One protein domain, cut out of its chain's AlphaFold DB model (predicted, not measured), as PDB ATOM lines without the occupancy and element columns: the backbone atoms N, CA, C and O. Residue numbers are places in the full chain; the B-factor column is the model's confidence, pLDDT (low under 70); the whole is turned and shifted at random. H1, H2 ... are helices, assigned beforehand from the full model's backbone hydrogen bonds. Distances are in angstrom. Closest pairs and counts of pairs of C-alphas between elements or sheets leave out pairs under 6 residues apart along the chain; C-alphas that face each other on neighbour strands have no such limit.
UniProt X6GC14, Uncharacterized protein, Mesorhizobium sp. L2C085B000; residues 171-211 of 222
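AT A GLANCE: This is residues 171 to 211 of the 222 residues of an uncharacterized protein of Mesorhizobium sp. L2C085B000 (UniProt X6GC14). Two helices, H2 and the somewhat shorter H1, follow each other end to end in a wide, open V, with the corner at residues 189 and 190 and both arms standing free for nearly their whole length. The printed part has 41 residues with two named helices, H1 then H2, and no named strand; the class is all helix. The whole is extended, with a radius of gyration of the C-alphas of 16.6 A and spans of 53 by 17 by 6 A.

IN THESE COORDINATES: H2, the longest helix, holds residues 191 to 211 and measures 30.2 A from first to last C-alpha, from (3.885, -11.707, 6.402) to (6.843, -3.483, 35.332). H1, residues 171 to 188, measures 25.6 A and begins at C-alpha 171, (-2.737, 11.822, -14.583).

HOW THE PARTS SIT: H2 and H1 are close but not clearly touching, and their closest C-alphas, those of Arg 194 and Ile 188, are 7.4 A apart. Their lines stand at a steep tilt of 52 degrees, and they run the same way. Every O i to N i+4 pair in H1 and H2 is within hydrogen-bond range.

THE WHOLE: The two C-alphas farthest apart, those of Leu 171 and Ile 210, are 53.3 A apart. The printed part has no cut, and the link from H1 to H2 is tight. The mean pLDDT of the printed part is 78.8, and residues 171 to 177 are under 70.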
ATOM      1  N   LEU A 171      -2.457  12.732 -15.701       55.34
ATOM      2  CA  LEU A 171      -2.737  11.822 -14.583       55.34
ATOM      3  C   LEU A 171      -1.816  10.603 -14.551       55.34
ATOM      4  O   LEU A 171      -1.820   9.870 -13.561       55.34
ATOM      5  N   LYS A 172      -1.003  10.387 -15.588       68.00
ATOM      6  CA  LYS A 172       0.001   9.320 -15.611       68.00
ATOM      7  C   LYS A 172       0.933   9.348 -14.381       68.00
ATOM      8  O   LYS A 172       1.020   8.309 -13.724       68.00
ATOM      9  N   PRO A 173       1.507  10.497 -13.960       63.09
ATOM     10  CA  PRO A 173       2.349  10.555 -12.761       63.09
ATOM     11  C   PRO A 173       1.576  10.199 -11.484       63.09
ATOM     12  O   PRO A 173       2.110   9.584 -10.565       63.09
ATOM     13  N   PHE A 174       0.288  10.549 -11.428       55.91
ATOM     14  CA  PHE A 174      -0.566  10.235 -10.286       55.91
ATOM     15  C   PHE A 174      -0.895   8.738 -10.207       55.91
ATOM     16  O   PHE A 174      -0.898   8.161  -9.122       55.91
ATOM     17  N   ARG A 175      -1.116   8.076 -11.350       69.75
ATOM     18  CA  ARG A 175      -1.313   6.618 -11.407       69.75
ATOM     19  C   ARG A 175      -0.048   5.854 -11.026       69.75
ATOM     20  O   ARG A 175      -0.149   4.860 -10.313       69.75
ATOM     21  N   GLU A 176       1.117   6.331 -11.452       69.00
ATOM     22  CA  GLU A 176       2.414   5.775 -11.047       69.00
ATOM     23  C   GLU A 176       2.624   5.916  -9.530       69.00
ATOM     24  O   GLU A 176       2.949   4.938  -8.858       69.00
ATOM     25  N   ALA A 177       2.321   7.088  -8.962       67.06
ATOM     26  CA  ALA A 177       2.363   7.302  -7.516       67.06
ATOM     27  C   ALA A 177       1.385   6.386  -6.756       67.06
ATOM     28  O   ALA A 177       1.728   5.829  -5.712       67.06
ATOM     29  N   GLN A 178       0.181   6.171  -7.289       72.38
ATOM     30  CA  GLN A 178      -0.809   5.288  -6.675       72.38
ATOM     31  C   GLN A 178      -0.405   3.806  -6.761       72.38
ATOM     32  O   GLN A 178      -0.662   3.044  -5.826       72.38
ATOM     33  N   ALA A 179       0.245   3.388  -7.851       77.44
ATOM     34  CA  ALA A 179       0.807   2.046  -7.985       77.44
ATOM     35  C   ALA A 179       1.941   1.812  -6.973       77.44
ATOM     36  O   ALA A 179       1.928   0.797  -6.277       77.44
ATOM     37  N   LEU A 180       2.844   2.785  -6.801       75.75
ATOM     38  CA  LEU A 180       3.887   2.742  -5.770       75.75
ATOM     39  C   LEU A 180       3.295   2.662  -4.360       75.75
ATOM     40  O   LEU A 180       3.769   1.888  -3.532       75.75
ATOM     41  N   GLN A 181       2.227   3.414  -4.084       75.25
ATOM     42  CA  GLN A 181       1.545   3.360  -2.792       75.25
ATOM     43  C   GLN A 181       0.938   1.976  -2.515       75.25
ATOM     44  O   GLN A 181       1.013   1.495  -1.386       75.25
ATOM     45  N   ARG A 182       0.346   1.324  -3.526       80.81
ATOM     46  CA  ARG A 182      -0.171  -0.050  -3.394       80.81
ATOM     47  C   ARG A 182       0.955  -1.043  -3.140       80.81
ATOM     48  O   ARG A 182       0.857  -1.816  -2.201       80.81
ATOM     49  N   GLN A 183       2.052  -0.938  -3.884       84.75
ATOM     50  CA  GLN A 183       3.222  -1.789  -3.687       84.75
ATOM     51  C   GLN A 183       3.824  -1.625  -2.280       84.75
ATOM     52  O   GLN A 183       4.142  -2.613  -1.624       84.75
ATOM     53  N   LEU A 184       3.928  -0.391  -1.777       77.69
ATOM     54  CA  LEU A 184       4.365  -0.120  -0.403       77.69
ATOM     55  C   LEU A 184       3.406  -0.705   0.633       77.69
ATOM     56  O   LEU A 184       3.850  -1.262   1.635       77.69
ATOM     57  N   LYS A 185       2.096  -0.599   0.398       77.56
ATOM     58  CA  LYS A 185       1.091  -1.207   1.269       77.56
ATOM     59  C   LYS A 185       1.239  -2.727   1.301       77.56
ATOM     60  O   LYS A 185       1.301  -3.284   2.389       77.56
ATOM     61  N   ASP A 186       1.381  -3.366   0.147       84.94
ATOM     62  CA  ASP A 186       1.558  -4.817   0.048       84.94
ATOM     63  C   ASP A 186       2.861  -5.277   0.723       84.94
ATOM     64  O   ASP A 186       2.892  -6.329   1.356       84.94
ATOM     65  N   MET A 187       3.924  -4.463   0.669       76.88
ATOM     66  CA  MET A 187       5.157  -4.713   1.424       76.88
ATOM     67  C   MET A 187       4.950  -4.609   2.937       76.88
ATOM     68  O   MET A 187       5.435  -5.464   3.671       76.88
ATOM     69  N   ILE A 188       4.231  -3.592   3.418       77.25
ATOM     70  CA  ILE A 188       3.896  -3.445   4.848       77.25
ATOM     71  C   ILE A 188       3.006  -4.602   5.317       77.25
ATOM     72  O   ILE A 188       3.140  -5.093   6.437       77.25
ATOM     73  N   ASP A 189       2.112  -5.048   4.443       78.31
ATOM     74  CA  ASP A 189       1.221  -6.174   4.668       78.31
ATOM     75  C   ASP A 189       1.897  -7.538   4.463       78.31
ATOM     76  O   ASP A 189       1.283  -8.569   4.752       78.31
ATOM     77  N   ALA A 190       3.168  -7.564   4.043       86.88
ATOM     78  CA  ALA A 190       3.913  -8.795   3.871       86.88
ATOM     79  C   ALA A 190       4.022  -9.553   5.209       86.88
ATOM     80  O   ALA A 190       4.264  -8.951   6.264       86.88
ATOM     81  N   PRO A 191       3.892 -10.892   5.189       82.81
ATOM     82  CA  PRO A 191       3.885 -11.707   6.402       82.81
ATOM     83  C   PRO A 191       5.170 -11.560   7.228       82.81
ATOM     84  O   PRO A 191       5.115 -11.638   8.452       82.81
ATOM     85  N   SER A 192       6.308 -11.269   6.592       77.31
ATOM     86  CA  SER A 192       7.577 -10.996   7.275       77.31
ATOM     87  C   SER A 192       7.545  -9.705   8.102       77.31
ATOM     88  O   SER A 192       7.983  -9.709   9.250       77.31
ATOM     89  N   ILE A 193       6.985  -8.613   7.569       74.94
ATOM     90  CA  ILE A 193       6.857  -7.342   8.300       74.94
ATOM     91  C   ILE A 193       5.818  -7.465   9.417       74.94
ATOM     92  O   ILE A 193       6.040  -6.960  10.520       74.94
ATOM     93  N   ARG A 194       4.719  -8.193   9.181       76.31
ATOM     94  CA  ARG A 194       3.732  -8.495  10.228       76.31
ATOM     95  C   ARG A 194       4.344  -9.297  11.374       76.31
ATOM     96  O   ARG A 194       4.170  -8.904  12.518       76.31
ATOM     97  N   ALA A 195       5.134 -10.330  11.079       80.69
ATOM     98  CA  ALA A 195       5.815 -11.119  12.103       80.69
ATOM     99  C   ALA A 195       6.759 -10.264  12.969       80.69
ATOM    100  O   ALA A 195       6.757 -10.388  14.194       80.69
ATOM    101  N   VAL A 196       7.513  -9.339  12.360       78.31
ATOM    102  CA  VAL A 196       8.357  -8.385  13.101       78.31
ATOM    103  C   VAL A 196       7.500  -7.465  13.974       78.31
ATOM    104  O   VAL A 196       7.764  -7.340  15.169       78.31
ATOM    105  N   ARG A 197       6.436  -6.867  13.426       75.88
ATOM    106  CA  ARG A 197       5.522  -5.994  14.182       75.88
ATOM    107  C   ARG A 197       4.885  -6.713  15.372       75.88
ATOM    108  O   ARG A 197       4.833  -6.156  16.466       75.88
ATOM    109  N   ASP A 198       4.430  -7.942  15.171       84.75
ATOM    110  CA  ASP A 198       3.761  -8.728  16.202       84.75
ATOM    111  C   ASP A 198       4.766  -9.164  17.287       84.75
ATOM    112  O   ASP A 198       4.451  -9.108  18.478       84.75
ATOM    113  N   SER A 199       6.018  -9.464  16.911       83.88
ATOM    114  CA  SER A 199       7.105  -9.718  17.871       83.88
ATOM    115  C   SER A 199       7.450  -8.485  18.721       83.88
ATOM    116  O   SER A 199       7.648  -8.603  19.931       83.88
ATOM    117  N   MET A 200       7.435  -7.283  18.128       82.31
ATOM    118  CA  MET A 200       7.637  -6.027  18.857       82.31
ATOM    119  C   MET A 200       6.468  -5.726  19.801       82.31
ATOM    120  O   MET A 200       6.690  -5.288  20.931       82.31
ATOM    121  N   GLY A 201       5.231  -6.002  19.376       87.19
ATOM    122  CA  GLY A 201       4.049  -5.902  20.235       87.19
ATOM    123  C   GLY A 201       4.126  -6.845  21.438       87.19
ATOM    124  O   GLY A 201       3.825  -6.443  22.563       87.19
ATOM    125  N   HIS A 202       4.610  -8.070  21.228       82.62
ATOM    126  CA  HIS A 202       4.830  -9.038  22.300       82.62
ATOM    127  C   HIS A 202       5.926  -8.584  23.280       82.62
ATOM    128  O   HIS A 202       5.737  -8.661  24.493       82.62
ATOM    129  N   ALA A 203       7.034  -8.028  22.779       84.06
ATOM    130  CA  ALA A 203       8.098  -7.474  23.617       84.06
ATOM    131  C   ALA A 203       7.618  -6.284  24.470       84.06
ATOM    132  O   ALA A 203       7.933  -6.203  25.659       84.06
ATOM    133  N   ALA A 204       6.806  -5.389  23.897       84.31
ATOM    134  CA  ALA A 204       6.207  -4.272  24.629       84.31
ATOM    135  C   ALA A 204       5.249  -4.757  25.731       84.31
ATOM    136  O   ALA A 204       5.283  -4.251  26.854       84.31
ATOM    137  N   TRP A 205       4.438  -5.777  25.435       88.00
ATOM    138  CA  TRP A 205       3.557  -6.402  26.419       88.00
ATOM    139  C   TRP A 205       4.341  -7.061  27.565       88.00
ATOM    140  O   TRP A 205       4.017  -6.836  28.732       88.00
ATOM    141  N   LEU A 206       5.412  -7.805  27.260       83.75
ATOM    142  CA  LEU A 206       6.288  -8.410  28.271       83.75
ATOM    143  C   LEU A 206       6.936  -7.350  29.170       83.75
ATOM    144  O   LEU A 206       6.975  -7.513  30.391       83.75
ATOM    145  N   SER A 207       7.390  -6.236  28.591       87.12
ATOM    146  CA  SER A 207       7.955  -5.125  29.359       87.12
ATOM    147  C   SER A 207       6.937  -4.506  30.326       87.12
ATOM    148  O   SER A 207       7.305  -4.158  31.450       87.12
ATOM    149  N   ASP A 208       5.668  -4.370  29.925       90.88
ATOM    150  CA  ASP A 208       4.604  -3.869  30.804       90.88
ATOM    151  C   ASP A 208       4.287  -4.863  31.936       90.88
ATOM    152  O   ASP A 208       4.149  -4.468  33.094       90.88
ATOM    153  N   GLN A 209       4.253  -6.165  31.639       88.56
ATOM    154  CA  GLN A 209       4.045  -7.208  32.651       88.56
ATOM    155  C   GLN A 209       5.154  -7.220  33.709       88.56
ATOM    156  O   GLN A 209       4.859  -7.207  34.906       88.56
ATOM    157  N   ILE A 210       6.424  -7.164  33.295       90.56
ATOM    158  CA  ILE A 210       7.570  -7.097  34.219       90.56
ATOM    159  C   ILE A 210       7.462  -5.862  35.123       90.56
ATOM    160  O   ILE A 210       7.685  -5.949  36.336       90.56
ATOM    161  N   ARG A 211       7.056  -4.715  34.564       91.75
ATOM    162  CA  ARG A 211       6.843  -3.483  35.332       91.75
ATOM    163  C   ARG A 211       5.742  -3.649  36.383       91.75
ATOM    164  O   ARG A 211       5.947  -3.269  37.533       91.75
TER     165      ARG A 211